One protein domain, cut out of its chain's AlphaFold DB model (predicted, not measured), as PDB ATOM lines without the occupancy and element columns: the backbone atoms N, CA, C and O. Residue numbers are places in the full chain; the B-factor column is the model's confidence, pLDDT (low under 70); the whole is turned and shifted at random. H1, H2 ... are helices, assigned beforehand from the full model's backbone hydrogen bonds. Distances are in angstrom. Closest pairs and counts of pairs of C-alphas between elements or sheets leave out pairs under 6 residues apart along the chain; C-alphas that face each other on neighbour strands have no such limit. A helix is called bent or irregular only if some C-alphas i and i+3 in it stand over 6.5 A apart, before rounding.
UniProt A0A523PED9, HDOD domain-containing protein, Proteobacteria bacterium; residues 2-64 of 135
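AT A GLANCE: This is residues 2 to 64 of the 135 residues of the protein "HDOD domain-containing protein" of Proteobacteria bacterium (UniProt A0A523PED9). A long bent helix, H4, runs through most of an elongated body, with H2 packed on its first arm and H5 folding back along its second arm as a hairpin. The short H1 packs on H5, and the short H3 sits at the corner before H4, at the opposite end of the body. The printed part has 63 residues with five named helices, H1 to H5 in chain order, and no named strand; the class is all helix. It is only just compact, close to loose, with a radius of gyration of the C-alphas of 12.3 A and spans of 37 by 21 by 15 A.

HOW THE PARTS SIT: H1, residues 2 to 6, touches H5, residues 54 to 62; their closest C-alphas, of Ala 3 and Leu 56, are 5.9 A apart. H4, residues 28 to 49, is one helix by its hydrogen bonds but bent, with C-alphas 37 and 40 7.4 A apart; its arms H4a, residues 28 to 37, and H4b, residues 40 to 49, stand at a steep tilt of 60 degrees. H2, residues 11 to 18, touches H4a at a steep tilt of 46 degrees, opposite ways, closest at the C-alphas of Val 11 and Ile 35, 6.2 A. H3, residues 22 to 25, touches H4a only at the corner, closest at the C-alphas of Leu 24 and Leu 31, 5.1 A. H4b and H5 form a helical hairpin, touching at a shallow tilt of 16 degrees, opposite ways, with the C-alphas of Ser 40 and Thr 61 closest at 4.6 A. H1 and H2 are apart. In H1, H2, H4a and H4b every O i to N i+4 pair is within hydrogen-bond range; H5 has 2 of 5, beside 5 of 6 O i to N i+3 pairs, and H3 is too short for an i+4 pair.

IN THESE COORDINATES: H1 begins at C-alpha 2, (22.489, -6.960, 23.355), and measures 6.2 A; H2 measures 10.6 A and H3 4.9 A. H4a and H4b each measure 14.3 A. H5 measures 11.9 A and ends at C-alpha 62, (13.125, -14.432, 13.471).

THE WHOLE: The C-alphas farthest apart, of Asp 26 and His 53, are 37.1 A apart. The printed part has no cut, its four links are tight, and no printed residue is under 70 in pLDDT.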
ATOM      1  N   LEU A   2      23.683  -7.801  23.559       91.56
ATOM      2  CA  LEU A   2      22.489  -6.960  23.355       91.56
ATOM      3  C   LEU A   2      21.341  -7.639  22.584       91.56
ATOM      4  O   LEU A   2      20.209  -7.610  23.042       91.56
ATOM      5  N   ALA A   3      21.628  -8.296  21.457       92.94
ATOM      6  CA  ALA A   3      20.614  -9.028  20.691       92.94
ATOM      7  C   ALA A   3      19.886 -10.095  21.534       92.94
ATOM      8  O   ALA A   3      18.675 -10.235  21.426       92.94
ATOM      9  N   GLY A   4      20.615 -10.791  22.412       91.81
ATOM     10  CA  GLY A   4      20.050 -11.773  23.339       91.81
ATOM     11  C   GLY A   4      19.216 -11.142  24.456       91.81
ATOM     12  O   GLY A   4      18.245 -11.738  24.885       91.81
ATOM     13  N   LEU A   5      19.506  -9.914  24.888       92.00
ATOM     14  CA  LEU A   5      18.642  -9.201  25.840       92.00
ATOM     15  C   LEU A   5      17.359  -8.677  25.183       92.00
ATOM     16  O   LEU A   5      16.320  -8.579  25.824       92.00
ATOM     17  N   LEU A   6      17.435  -8.317  23.902       95.06
ATOM     18  CA  LEU A   6      16.343  -7.660  23.187       95.06
ATOM     19  C   LEU A   6      15.409  -8.622  22.445       95.06
ATOM     20  O   LEU A   6      14.357  -8.176  21.986       95.06
ATOM     21  N   HIS A   7      15.774  -9.900  22.300       95.50
ATOM     22  CA  HIS A   7      15.034 -10.838  21.450       95.50
ATOM     23  C   HIS A   7      13.561 -10.990  21.859       95.50
ATOM     24  O   HIS A   7      12.698 -10.959  20.988       95.50
ATOM     25  N   ASP A   8      13.284 -10.984  23.166       94.75
ATOM     26  CA  ASP A   8      11.938 -11.129  23.732       94.75
ATOM     27  C   ASP A   8      11.397  -9.854  24.392       94.75
ATOM     28  O   ASP A   8      10.448  -9.877  25.179       94.75
ATOM     29  N   VAL A   9      11.929  -8.680  24.028       96.25
ATOM     30  CA  VAL A   9      11.493  -7.390  24.603       96.25
ATOM     31  C   VAL A   9       9.984  -7.128  24.437       96.25
ATOM     32  O   VAL A   9       9.378  -6.392  25.217       96.25
ATOM     33  N   GLY A  10       9.351  -7.747  23.435       96.31
ATOM     34  CA  GLY A  10       7.916  -7.636  23.182       96.31
ATOM     35  C   GLY A  10       7.017  -8.332  24.208       96.31
ATOM     36  O   GLY A  10       5.829  -8.008  24.263       96.31
ATOM     37  N   VAL A  11       7.558  -9.223  25.046       96.44
ATOM     38  CA  VAL A  11       6.817  -9.877  26.139       96.44
ATOM     39  C   VAL A  11       6.436  -8.865  27.225       96.44
ATOM     40  O   VAL A  11       5.305  -8.863  27.712       96.44
ATOM     41  N   LEU A  12       7.347  -7.947  27.560       95.12
ATOM     42  CA  LEU A  12       7.181  -6.979  28.651       95.12
ATOM     43  C   LEU A  12       5.868  -6.173  28.582       95.12
ATOM     44  O   LEU A  12       5.104  -6.181  29.552       95.12
ATOM     45  N   PRO A  13       5.535  -5.490  27.465       94.81
ATOM     46  CA  PRO A  13       4.280  -4.751  27.374       94.81
ATOM     47  C   PRO A  13       3.042  -5.653  27.341       94.81
ATOM     48  O   PRO A  13       1.960  -5.161  27.659       94.81
ATOM     49  N   LEU A  14       3.157  -6.924  26.935       95.06
ATOM     50  CA  LEU A  14       2.035  -7.867  26.949       95.06
ATOM     51  C   LEU A  14       1.688  -8.249  28.385       95.06
ATOM     52  O   LEU A  14       0.538  -8.075  28.786       95.06
ATOM     53  N   VAL A  15       2.689  -8.654  29.171       94.19
ATOM     54  CA  VAL A  15       2.523  -8.982  30.595       94.19
ATOM     55  C   VAL A  15       2.003  -7.770  31.369       94.19
ATOM     56  O   VAL A  15       0.979  -7.861  32.041       94.19
ATOM     57  N   SER A  16       2.619  -6.597  31.186       93.25
ATOM     58  CA  SER A  16       2.187  -5.364  31.863       93.25
ATOM     59  C   SER A  16       0.743  -4.965  31.522       93.25
ATOM     60  O   SER A  16       0.025  -4.406  32.351       93.25
ATOM     61  N   ARG A  17       0.281  -5.239  30.294       93.06
ATOM     62  CA  ARG A  17      -1.092  -4.913  29.894       93.06
ATOM     63  C   ARG A  17      -2.095  -5.979  30.328       93.06
ATOM     64  O   ARG A  17      -3.258  -5.626  30.521       93.06
ATOM     65  N   ALA A  18      -1.674  -7.236  30.470       93.75
ATOM     66  CA  ALA A  18      -2.536  -8.367  30.806       93.75
ATOM     67  C   ALA A  18      -3.292  -8.159  32.125       93.75
ATOM     68  O   ALA A  18      -4.464  -8.515  32.208       93.75
ATOM     69  N   GLU A  19      -2.689  -7.477  33.103       91.12
ATOM     70  CA  GLU A  19      -3.322  -7.148  34.391       91.12
ATOM     71  C   GLU A  19      -4.651  -6.388  34.254       91.12
ATOM     72  O   GLU A  19      -5.528  -6.488  35.114       91.12
ATOM     73  N   ARG A  20      -4.817  -5.635  33.159       93.88
ATOM     74  CA  ARG A  20      -6.021  -4.838  32.880       93.88
ATOM     75  C   ARG A  20      -7.141  -5.641  32.218       93.88
ATOM     76  O   ARG A  20      -8.229  -5.104  32.028       93.88
ATOM     77  N   TYR A  21      -6.885  -6.897  31.859       94.06
ATOM     78  CA  TYR A  21      -7.831  -7.781  31.186       94.06
ATOM     79  C   TYR A  21      -8.031  -9.033  32.044       94.06
ATOM     80  O   TYR A  21      -7.198  -9.938  31.976       94.06
ATOM     81  N   PRO A  22      -9.119  -9.129  32.832       93.38
ATOM     82  CA  PRO A  22      -9.375 -10.282  33.703       93.38
ATOM     83  C   PRO A  22      -9.266 -11.630  32.978       93.38
ATOM     84  O   PRO A  22      -8.689 -12.573  33.501       93.38
ATOM     85  N   GLN A  23      -9.710 -11.693  31.721       93.12
ATOM     86  CA  GLN A  23      -9.615 -12.882  30.872       93.12
ATOM     87  C   GLN A  23      -8.184 -13.336  30.532       93.12
ATOM     88  O   GLN A  23      -8.016 -14.472  30.108       93.12
ATOM     89  N   LEU A  24      -7.177 -12.465  30.667       93.50
ATOM     90  CA  LEU A  24      -5.757 -12.808  30.513       93.50
ATOM     91  C   LEU A  24      -5.080 -12.956  31.877       93.50
ATOM     92  O   LEU A  24      -4.314 -13.890  32.079       93.50
ATOM     93  N   ARG A  25      -5.386 -12.061  32.824       93.12
ATOM     94  CA  ARG A  25      -4.837 -12.096  34.186       93.12
ATOM     95  C   ARG A  25      -5.193 -13.389  34.919       93.12
ATOM     96  O   ARG A  25      -4.335 -13.977  35.565       93.12
ATOM     97  N   ASP A  26      -6.443 -13.825  34.802       94.50
ATOM     98  CA  ASP A  26      -6.975 -14.966  35.549       94.50
ATOM     99  C   ASP A  26      -6.867 -16.279  34.735       94.50
ATOM    100  O   ASP A  26      -7.343 -17.328  35.169       94.50
ATOM    101  N   ASN A  27      -6.236 -16.240  33.551       95.62
ATOM    102  CA  ASN A  27      -6.038 -17.392  32.670       95.62
ATOM    103  C   ASN A  27      -4.610 -17.409  32.079       95.62
ATOM    104  O   ASN A  27      -4.390 -16.889  30.980       95.62
ATOM    105  N   PRO A  28      -3.646 -18.044  32.775       92.69
ATOM    106  CA  PRO A  28      -2.251 -18.116  32.337       92.69
ATOM    107  C   PRO A  28      -2.072 -18.700  30.930       92.69
ATOM    108  O   PRO A  28      -1.316 -18.153  30.138       92.69
ATOM    109  N   SER A  29      -2.835 -19.738  30.574       95.31
ATOM    110  CA  SER A  29      -2.749 -20.367  29.248       95.31
ATOM    111  C   SER A  29      -3.196 -19.421  28.126       95.31
ATOM    112  O   SER A  29      -2.601 -19.396  27.048       95.31
ATOM    113  N   ALA A  30      -4.216 -18.591  28.375       94.50
ATOM    114  CA  ALA A  30      -4.618 -17.565  27.416       94.50
ATOM    115  C   ALA A  30      -3.549 -16.471  27.269       94.50
ATOM    116  O   ALA A  30      -3.319 -15.990  26.159       94.50
ATOM    117  N   LEU A  31      -2.888 -16.085  28.365       95.06
ATOM    118  CA  LEU A  31      -1.789 -15.121  28.327       95.06
ATOM    119  C   LEU A  31      -0.581 -15.668  27.558       95.06
ATOM    120  O   LEU A  31      -0.069 -14.966  26.688       95.06
ATOM    121  N   GLU A  32      -0.169 -16.907  27.824       94.44
ATOM    122  CA  GLU A  32       0.903 -17.596  27.088       94.44
ATOM    123  C   GLU A  32       0.612 -17.615  25.586       94.44
ATOM    124  O   GLU A  32       1.435 -17.166  24.795       94.44
ATOM    125  N   HIS A  33      -0.607 -17.993  25.188       95.19
ATOM    126  CA  HIS A  33      -0.987 -17.996  23.776       95.19
ATOM    127  C   HIS A  33      -0.886 -16.606  23.125       95.19
ATOM    128  O   HIS A  33      -0.416 -16.461  21.996       95.19
ATOM    129  N   VAL A  34      -1.315 -15.557  23.833       95.44
ATOM    130  CA  VAL A  34      -1.194 -14.175  23.348       95.44
ATOM    131  C   VAL A  34       0.273 -13.758  23.234       95.44
ATOM    132  O   VAL A  34       0.638 -13.090  22.261       95.44
ATOM    133  N   ILE A  35       1.105 -14.141  24.204       95.56
ATOM    134  CA  ILE A  35       2.548 -13.900  24.182       95.56
ATOM    135  C   ILE A  35       3.161 -14.569  22.958       95.56
ATOM    136  O   ILE A  35       3.741 -13.858  22.136       95.56
ATOM    137  N   ASP A  36       2.954 -15.869  22.766       92.44
ATOM    138  CA  ASP A  36       3.506 -16.641  21.649       92.44
ATOM    139  C   ASP A  36       3.175 -16.019  20.290       92.44
ATOM    140  O   ASP A  36       4.035 -15.909  19.414       92.44
ATOM    141  N   VAL A  37       1.942 -15.537  20.126       94.12
ATOM    142  CA  VAL A  37       1.470 -14.963  18.861       94.12
ATOM    143  C   VAL A  37       1.987 -13.536  18.629       94.12
ATOM    144  O   VAL A  37       2.229 -13.152  17.482       94.12
ATOM    145  N   LEU A  38       2.131 -12.717  19.679       96.31
ATOM    146  CA  LEU A  38       2.323 -11.268  19.518       96.31
ATOM    147  C   LEU A  38       3.703 -10.739  19.914       96.31
ATOM    148  O   LEU A  38       4.087  -9.683  19.394       96.31
ATOM    149  N   HIS A  39       4.445 -11.411  20.802       95.94
ATOM    150  CA  HIS A  39       5.691 -10.869  21.363       95.94
ATOM    151  C   HIS A  39       6.688 -10.484  20.262       95.94
ATOM    152  O   HIS A  39       7.228  -9.380  20.288       95.94
ATOM    153  N   SER A  40       6.850 -11.325  19.238       95.81
ATOM    154  CA  SER A  40       7.791 -11.100  18.137       95.81
ATOM    155  C   SER A  40       7.472  -9.824  17.342       95.81
ATOM    156  O   SER A  40       8.328  -8.961  17.113       95.81
ATOM    157  N   ALA A  41       6.208  -9.654  16.941       96.12
ATOM    158  CA  ALA A  41       5.770  -8.496  16.160       96.12
ATOM    159  C   ALA A  41       5.849  -7.192  16.971       96.12
ATOM    160  O   ALA A  41       6.259  -6.146  16.450       96.12
ATOM    161  N   ILE A  42       5.483  -7.255  18.254       97.31
ATOM    162  CA  ILE A  42       5.569  -6.120  19.177       97.31
ATOM    163  C   ILE A  42       7.031  -5.751  19.429       97.31
ATOM    164  O   ILE A  42       7.381  -4.575  19.313       97.31
ATOM    165  N   GLY A  43       7.888  -6.737  19.699       97.25
ATOM    166  CA  GLY A  43       9.318  -6.553  19.934       97.25
ATOM    167  C   GLY A  43       9.990  -5.836  18.769       97.25
ATOM    168  O   GLY A  43      10.632  -4.803  18.966       97.25
ATOM    169  N   ARG A  44       9.729  -6.269  17.529       97.00
ATOM    170  CA  ARG A  44      10.215  -5.557  16.335       97.00
ATOM    171  C   ARG A  44       9.796  -4.100  16.316       97.00
ATOM    172  O   ARG A  44      10.602  -3.227  16.007       97.00
ATOM    173  N   ARG A  45       8.523  -3.826  16.600       97.56
ATOM    174  CA  ARG A  45       7.996  -2.464  16.540       97.56
ATOM    175  C   ARG A  45       8.599  -1.571  17.620       97.56
ATOM    176  O   ARG A  45       8.879  -0.411  17.325       97.56
ATOM    177  N   ILE A  46       8.843  -2.104  18.814       97.69
ATOM    178  CA  ILE A  46       9.576  -1.407  19.879       97.69
ATOM    179  C   ILE A  46      10.979  -1.053  19.396       97.69
ATOM    180  O   ILE A  46      11.331   0.123  19.388       97.69
ATOM    181  N   LEU A  47      11.740  -2.036  18.909       97.62
ATOM    182  CA  LEU A  47      13.123  -1.828  18.472       97.62
ATOM    183  C   LEU A  47      13.231  -0.837  17.308       97.62
ATOM    184  O   LEU A  47      14.108   0.024  17.321       97.62
ATOM    185  N   MET A  48      12.304  -0.894  16.350       97.38
ATOM    186  CA  MET A  48      12.234   0.093  15.266       97.38
ATOM    187  C   MET A  48      11.879   1.493  15.783       97.38
ATOM    188  O   MET A  48      12.449   2.474  15.322       97.38
ATOM    189  N   THR A  49      10.973   1.603  16.761       97.56
ATOM    190  CA  THR A  49      10.610   2.896  17.378       97.56
ATOM    191  C   THR A  49      11.778   3.490  18.166       97.56
ATOM    192  O   THR A  49      11.981   4.700  18.154       97.56
ATOM    193  N   TRP A  50      12.571   2.644  18.820       97.50
ATOM    194  CA  TRP A  50      13.811   3.026  19.501       97.50
ATOM    195  C   TRP A  50      14.985   3.254  18.539       97.50
ATOM    196  O   TRP A  50      16.090   3.547  18.987       97.50
ATOM    197  N   ASN A  51      14.750   3.151  17.226       97.25
ATOM    198  CA  ASN A  51      15.726   3.421  16.177       97.25
ATOM    199  C   ASN A  51      16.955   2.487  16.211       97.25
ATOM    200  O   ASN A  51      18.058   2.884  15.830       97.25
ATOM    201  N   PHE A  52      16.770   1.239  16.662       96.94
ATOM    202  CA  PHE A  52      17.790   0.194  16.552       96.94
ATOM    203  C   PHE A  52      17.997  -0.242  15.098       96.94
ATOM    204  O   PHE A  52      17.086  -0.182  14.271       96.94
ATOM    205  N   HIS A  53      19.205  -0.731  14.800       96.50
ATOM    206  CA  HIS A  53      19.547  -1.242  13.473       96.50
ATOM    207  C   HIS A  53      18.604  -2.392  13.052       96.50
ATOM    208  O   HIS A  53      18.269  -3.232  13.899       96.50
ATOM    209  N   PRO A  54      18.212  -2.492  11.763       95.12
ATOM    210  CA  PRO A  54      17.318  -3.544  11.277       95.12
ATOM    211  C   PRO A  54      17.755  -4.967  11.629       95.12
ATOM    212  O   PRO A  54      16.899  -5.800  11.912       95.12
ATOM    213  N   ASP A  55      19.062  -5.229  11.686       94.56
ATOM    214  CA  ASP A  55      19.591  -6.553  12.038       94.56
ATOM    215  C   ASP A  55      19.239  -6.960  13.474       94.56
ATOM    216  O   ASP A  55      18.925  -8.120  13.727       94.56
ATOM    217  N   LEU A  56      19.226  -6.014  14.420       95.12
ATOM    218  CA  LEU A  56      18.808  -6.276  15.803       95.12
ATOM    219  C   LEU A  56      17.291  -6.416  15.903       95.12
ATOM    220  O   LEU A  56      16.789  -7.270  16.629       95.12
ATOM    221  N   ALA A  57      16.547  -5.618  15.140       96.19
ATOM    222  CA  ALA A  57      15.097  -5.744  15.087       96.19
ATOM    223  C   ALA A  57      14.645  -7.068  14.438       96.19
ATOM    224  O   ALA A  57      13.586  -7.590  14.789       96.19
ATOM    225  N   ALA A  58      15.442  -7.627  13.521       95.75
ATOM    226  CA  ALA A  58      15.188  -8.926  12.903       95.75
ATOM    227  C   ALA A  58      15.274 -10.074  13.917       95.75
ATOM    228  O   ALA A  58      14.465 -11.003  13.844       95.75
ATOM    229  N   VAL A  59      16.185  -9.981  14.895       96.81
ATOM    230  CA  VAL A  59      16.320 -10.960  15.987       96.81
ATOM    231  C   VAL A  59      14.992 -11.138  16.710       96.81
ATOM    232  O   VAL A  59      14.527 -12.267  16.823       96.81
ATOM    233  N   ALA A  60      14.321 -10.046  17.085       95.81
ATOM    234  CA  ALA A  60      13.039 -10.111  17.787       95.81
ATOM    235  C   ALA A  60      11.922 -10.820  16.999       95.81
ATOM    236  O   ALA A  60      10.964 -11.282  17.598       95.81
ATOM    237  N   THR A  61      12.028 -10.934  15.671       94.94
ATOM    238  CA  THR A  61      11.010 -11.626  14.850       94.94
ATOM    239  C   THR A  61      11.376 -13.014  14.383       94.94
ATOM    240  O   THR A  61      10.492 -13.788  14.033       94.94
ATOM    241  N   ALA A  62      12.667 -13.297  14.256       94.75
ATOM    242  CA  ALA A  62      13.125 -14.432  13.471       94.75
ATOM    243  C   ALA A  62      13.860 -15.480  14.309       94.75
ATOM    244  O   ALA A  62      14.075 -16.584  13.810       94.75
ATOM    245  N   HIS A  63      14.208 -15.173  15.564       94.12
ATOM    246  CA  HIS A  63      14.944 -16.091  16.434       94.12
ATOM    247  C   HIS A  63      14.176 -17.398  16.713       94.12
ATOM    248  O   HIS A  63      14.808 -18.428  16.909       94.12
ATOM    249  N   GLY A  64      12.836 -17.391  16.675       90.75
ATOM    250  CA  GLY A  64      12.003 -18.592  16.838       90.75
ATOM    251  C   GLY A  64      11.790 -19.419  15.559       90.75
ATOM    252  O   GLY A  64      11.272 -20.533  15.618       90.75
TER     253      GLY A  64